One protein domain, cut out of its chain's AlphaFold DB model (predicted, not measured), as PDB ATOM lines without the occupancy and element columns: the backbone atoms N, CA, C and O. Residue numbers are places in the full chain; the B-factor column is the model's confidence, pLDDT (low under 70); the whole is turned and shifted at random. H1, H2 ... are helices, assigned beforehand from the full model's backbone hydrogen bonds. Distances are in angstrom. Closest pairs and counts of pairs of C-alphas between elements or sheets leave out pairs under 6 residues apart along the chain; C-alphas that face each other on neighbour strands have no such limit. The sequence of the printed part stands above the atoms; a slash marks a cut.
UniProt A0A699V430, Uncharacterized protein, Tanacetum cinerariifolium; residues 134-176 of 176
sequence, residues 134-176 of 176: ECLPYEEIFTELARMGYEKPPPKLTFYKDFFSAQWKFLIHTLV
ATOM      1  N   GLU A 134     112.112 123.851  77.005       78.69
ATOM      2  CA  GLU A 134     111.734 124.267  78.368       78.69
ATOM      3  C   GLU A 134     111.584 123.064  79.320       78.69
ATOM      4  O   GLU A 134     111.630 123.215  80.541       78.69
ATOM      5  N   CYS A 135     111.401 121.862  78.764       80.50
ATOM      6  CA  CYS A 135     111.276 120.609  79.492       80.50
ATOM      7  C   CYS A 135     111.907 119.468  78.687       80.50
ATOM      8  O   CYS A 135     111.580 119.286  77.515       80.50
ATOM      9  N   LEU A 136     112.776 118.684  79.328       82.06
ATOM     10  CA  LEU A 136     113.307 117.455  78.746       82.06
ATOM     11  C   LEU A 136     112.249 116.338  78.815       82.06
ATOM     12  O   LEU A 136     111.654 116.131  79.879       82.06
ATOM     13  N   PRO A 137     112.023 115.581  77.728       85.56
ATOM     14  CA  PRO A 137     111.209 114.374  77.762       85.56
ATOM     15  C   PRO A 137     111.709 113.381  78.820       85.56
ATOM     16  O   PRO A 137     112.912 113.216  79.019       85.56
ATOM     17  N   TYR A 138     110.784 112.660  79.460       84.81
ATOM     18  CA  TYR A 138     111.124 111.642  80.464       84.81
ATOM     19  C   TYR A 138     112.154 110.630  79.960       84.81
ATOM     20  O   TYR A 138     113.080 110.283  80.689       84.81
ATOM     21  N   GLU A 139     112.016 110.195  78.710       84.31
ATOM     22  CA  GLU A 139     112.923 109.226  78.095       84.31
ATOM     23  C   GLU A 139     114.353 109.761  77.974       84.31
ATOM     24  O   GLU A 139     115.305 109.026  78.228       84.31
ATOM     25  N   GLU A 140     114.522 111.048  77.662       85.62
ATOM     26  CA  GLU A 140     115.841 111.687  77.601       85.62
ATOM     27  C   GLU A 140     116.460 111.790  78.998       85.62
ATOM     28  O   GLU A 140     117.621 111.426  79.188       85.62
ATOM     29  N   ILE A 141     115.664 112.170  80.007       84.75
ATOM     30  CA  ILE A 141     116.106 112.207  81.411       84.75
ATOM     31  C   ILE A 141     116.582 110.820  81.862       84.75
ATOM     32  O   ILE A 141     117.665 110.689  82.433       84.75
ATOM     33  N   PHE A 142     115.799 109.768  81.612       83.88
ATOM     34  CA  PHE A 142     116.169 108.410  82.017       83.88
ATOM     35  C   PHE A 142     117.359 107.857  81.231       83.88
ATOM     36  O   PHE A 142     118.193 107.164  81.819       83.88
ATOM     37  N   THR A 143     117.474 108.191  79.944       85.69
ATOM     38  CA  THR A 143     118.617 107.808  79.104       85.69
ATOM     39  C   THR A 143     119.915 108.401  79.643       85.69
ATOM     40  O   THR A 143     120.898 107.676  79.823       85.69
ATOM     41  N   GLU A 144     119.920 109.691  79.981       84.06
ATOM     42  CA  GLU A 144     121.110 110.347  80.527       84.06
ATOM     43  C   GLU A 144     121.436 109.863  81.947       84.06
ATOM     44  O   GLU A 144     122.597 109.599  82.263       84.06
ATOM     45  N   LEU A 145     120.431 109.604  82.788       83.81
ATOM     46  CA  LEU A 145     120.649 108.980  84.099       83.81
ATOM     47  C   LEU A 145     121.272 107.583  83.987       83.81
ATOM     48  O   LEU A 145     122.188 107.253  84.744       83.81
ATOM     49  N   ALA A 146     120.815 106.768  83.037       83.50
ATOM     50  CA  ALA A 146     121.407 105.462  82.771       83.50
ATOM     51  C   ALA A 146     122.863 105.592  82.286       83.50
ATOM     52  O   ALA A 146     123.726 104.851  82.760       83.50
ATOM     53  N   ARG A 147     123.171 106.579  81.426       82.25
ATOM     54  CA  ARG A 147     124.557 106.938  81.046       82.25
ATOM     55  C   ARG A 147     125.413 107.333  82.247       82.25
ATOM     56  O   ARG A 147     126.594 106.999  82.286       82.25
ATOM     57  N   MET A 148     124.820 107.980  83.246       80.94
ATOM     58  CA  MET A 148     125.464 108.306  84.522       80.94
ATOM     59  C   MET A 148     125.509 107.119  85.508       80.94
ATOM     60  O   MET A 148     125.839 107.291  86.683       80.94
ATOM     61  N   GLY A 149     125.177 105.901  85.075       81.31
ATOM     62  CA  GLY A 149     125.233 104.702  85.912       81.31
ATOM     63  C   GLY A 149     124.190 104.677  87.030       81.31
ATOM     64  O   GLY A 149     124.427 104.068  88.070       81.31
ATOM     65  N   TYR A 150     123.055 105.356  86.850       85.56
ATOM     66  CA  TYR A 150     121.959 105.327  87.811       85.56
ATOM     67  C   TYR A 150     121.231 103.975  87.743       85.56
ATOM     68  O   TYR A 150     120.509 103.682  86.793       85.56
ATOM     69  N   GLU A 151     121.417 103.134  88.762       73.50
ATOM     70  CA  GLU A 151     121.101 101.696  88.685       73.50
ATOM     71  C   GLU A 151     119.598 101.350  88.656       73.50
ATOM     72  O   GLU A 151     119.239 100.213  88.345       73.50
ATOM     73  N   LYS A 152     118.696 102.284  89.005       72.38
ATOM     74  CA  LYS A 152     117.246 102.020  89.131       72.38
ATOM     75  C   LYS A 152     116.392 103.253  88.815       72.38
ATOM     76  O   LYS A 152     115.941 103.904  89.761       72.38
ATOM     77  N   PRO A 153     116.149 103.607  87.539       63.84
ATOM     78  CA  PRO A 153     115.271 104.728  87.214       63.84
ATOM     79  C   PRO A 153     113.886 104.489  87.848       63.84
ATOM     80  O   PRO A 153     113.238 103.483  87.543       63.84
ATOM     81  N   PRO A 154     113.439 105.334  88.796       65.06
ATOM     82  CA  PRO A 154     112.149 105.137  89.425       65.06
ATOM     83  C   PRO A 154     111.049 105.481  88.413       65.06
ATOM     84  O   PRO A 154     111.228 106.390  87.608       65.06
ATOM     85  N   PRO A 155     109.859 104.866  88.498       64.12
ATOM     86  CA  PRO A 155     108.708 105.234  87.663       64.12
ATOM     87  C   PRO A 155     108.160 106.654  87.945       64.12
ATOM     88  O   PRO A 155     107.103 107.026  87.446       64.12
ATOM     89  N   LYS A 156     108.840 107.444  88.786       71.31
ATOM     90  CA  LYS A 156     108.507 108.815  89.200       71.31
ATOM     91  C   LYS A 156     109.788 109.660  89.216       71.31
ATOM     92  O   LYS A 156     110.858 109.115  89.463       71.31
ATOM     93  N   LEU A 157     109.676 110.985  89.066       71.06
ATOM     94  CA  LEU A 157     110.783 111.966  89.158       71.06
ATOM     95  C   LEU A 157     111.331 112.157  90.589       71.06
ATOM     96  O   LEU A 157     111.585 113.274  91.034       71.06
ATOM     97  N   THR A 158     111.469 111.085  91.360       73.94
ATOM     98  CA  THR A 158     112.092 111.130  92.685       73.94
ATOM     99  C   THR A 158     113.423 110.408  92.606       73.94
ATOM    100  O   THR A 158     113.476 109.181  92.654       73.94
ATOM    101  N   PHE A 159     114.498 111.176  92.459       75.69
ATOM    102  CA  PHE A 159     115.853 110.646  92.346       75.69
ATOM    103  C   PHE A 159     116.538 110.652  93.708       75.69
ATOM    104  O   PHE A 159     116.487 111.644  94.436       75.69
ATOM    105  N   TYR A 160     117.200 109.551  94.049       81.06
ATOM    106  CA  TYR A 160     117.977 109.450  95.275       81.06
ATOM    107  C   TYR A 160     119.453 109.514  94.925       81.06
ATOM    108  O   TYR A 160     119.953 108.715  94.131       81.06
ATOM    109  N   LYS A 161     120.165 110.446  95.567       79.44
ATOM    110  CA  LYS A 161     121.604 110.640  95.366       79.44
ATOM    111  C   LYS A 161     122.389 109.340  95.558       79.44
ATOM    112  O   LYS A 161     123.380 109.135  94.869       79.44
ATOM    113  N   ASP A 162     121.928 108.451  96.439       82.75
ATOM    114  CA  ASP A 162     122.593 107.193  96.785       82.75
ATOM    115  C   ASP A 162     122.746 106.210  95.618       82.75
ATOM    116  O   ASP A 162     123.697 105.429  95.644       82.75
ATOM    117  N   PHE A 163     121.908 106.299  94.581       84.56
ATOM    118  CA  PHE A 163     121.960 105.407  93.416       84.56
ATOM    119  C   PHE A 163     122.923 105.852  92.311       84.56
ATOM    120  O   PHE A 163     123.103 105.125  91.339       84.56
ATOM    121  N   PHE A 164     123.561 107.017  92.442       83.62
ATOM    122  CA  PHE A 164     124.660 107.399  91.557       83.62
ATOM    123  C   PHE A 164     125.970 106.748  92.008       83.62
ATOM    124  O   PHE A 164     126.245 106.618  93.211       83.62
ATOM    125  N   SER A 165     126.836 106.413  91.055       83.62
ATOM    126  CA  SER A 165     128.212 106.041  91.382       83.62
ATOM    127  C   SER A 165     128.977 107.223  92.002       83.62
ATOM    128  O   SER A 165     128.568 108.387  91.917       83.62
ATOM    129  N   ALA A 166     130.088 106.936  92.684       84.19
ATOM    130  CA  ALA A 166     130.826 107.937  93.457       84.19
ATOM    131  C   ALA A 166     131.286 109.139  92.607       84.19
ATOM    132  O   ALA A 166     131.223 110.279  93.070       84.19
ATOM    133  N   GLN A 167     131.688 108.897  91.358       84.56
ATOM    134  CA  GLN A 167     132.138 109.930  90.427       84.56
ATOM    135  C   GLN A 167     131.016 110.897  90.021       84.56
ATOM    136  O   GLN A 167     131.223 112.108  89.993       84.56
ATOM    137  N   TRP A 168     129.798 110.398  89.803       85.69
ATOM    138  CA  TRP A 168     128.653 111.243  89.458       85.69
ATOM    139  C   TRP A 168     128.081 111.958  90.682       85.69
ATOM    140  O   TRP A 168     127.698 113.120  90.584       85.69
ATOM    141  N   LYS A 169     128.129 111.335  91.870       84.94
ATOM    142  CA  LYS A 169     127.837 112.022  93.144       84.94
ATOM    143  C   LYS A 169     128.750 113.227  93.362       84.94
ATOM    144  O   LYS A 169     128.286 114.252  93.861       84.94
ATOM    145  N   PHE A 170     130.030 113.088  93.015       83.19
ATOM    146  CA  PHE A 170     131.001 114.176  93.077       83.19
ATOM    147  C   PHE A 170     130.647 115.298  92.099       83.19
ATOM    148  O   PHE A 170     130.593 116.452  92.520       83.19
ATOM    149  N   LEU A 171     130.334 114.969  90.840       83.25
ATOM    150  CA  LEU A 171     129.911 115.964  89.852       83.25
ATOM    151  C   LEU A 171     128.664 116.730  90.314       83.25
ATOM    152  O   LEU A 171     128.679 117.956  90.348       83.25
ATOM    153  N   ILE A 172     127.621 116.010  90.744       81.25
ATOM    154  CA  ILE A 172     126.364 116.607  91.219       81.25
ATOM    155  C   ILE A 172     126.623 117.563  92.384       81.25
ATOM    156  O   ILE A 172     126.074 118.650  92.406       81.25
ATOM    157  N   HIS A 173     127.484 117.186  93.333       76.81
ATOM    158  CA  HIS A 173     127.819 118.040  94.476       76.81
ATOM    159  C   HIS A 173     128.663 119.269  94.113       76.81
ATOM    160  O   HIS A 173     128.775 120.195  94.908       76.81
ATOM    161  N   THR A 174     129.326 119.233  92.963       75.25
ATOM    162  CA  THR A 174     130.210 120.306  92.507       75.25
ATOM    163  C   THR A 174     129.438 121.341  91.692       75.25
ATOM    164  O   THR A 174     129.754 122.524  91.767       75.25
ATOM    165  N   LEU A 175     128.447 120.902  90.908       72.19
ATOM    166  CA  LEU A 175     127.648 121.771  90.040       72.19
ATOM    167  C   LEU A 175     126.386 122.337  90.717       72.19
ATOM    168  O   LEU A 175     125.900 123.376  90.274       72.19
ATOM    169  N   VAL A 176     125.852 121.660  91.744       63.22
ATOM    170  CA  VAL A 176     124.587 121.988  92.437       63.22
ATOM    171  C   VAL A 176     124.816 122.135  93.936       63.22
ATOM    172  O   VAL A 176     124.334 123.144  94.493       63.22
TER     173      VAL A 176
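Overview. This is residues 134 to 176 of the 176 residues of an uncharacterized protein of Tanacetum cinerariifolium (UniProt A0A699V430). Two short helices, H1 and then H2, stand apart, joined by a long loop that doubles back past H1 toward the side where H1 begins and then returns to H2. The printed part has 43 residues, of which 20 are in these two named helices, under half; there is no named strand, and the class is all helix. The whole is compact, with a radius of gyration of the C-alphas of 10.5 A and spans of 25 by 23 by 17 A.

Arrangement. H1, residues 138 to 147, and H2, residues 166 to 175, are apart, with no C-alpha of the one within 8 A of the other. In H1 and H2 every O i to N i+4 pair is within hydrogen-bond range.

Along the chain. H1 is 14.2 A long, from C-alpha 138 at (111.124, 111.642, 80.464). The loop reaches C-alpha 156 at (108.507, 108.815, 89.200). H2 is 14.6 A long and ends with C-alpha 175 at (127.648, 121.771, 90.040).

Size, cuts and confidence. The C-alphas of Glu 134 and Ala 166, the two farthest apart, are 29.3 A apart. The printed part has no cut. The link from H1 to H2, 18 residues, is long. Residues 153 to 155 and 176 have pLDDT under 70.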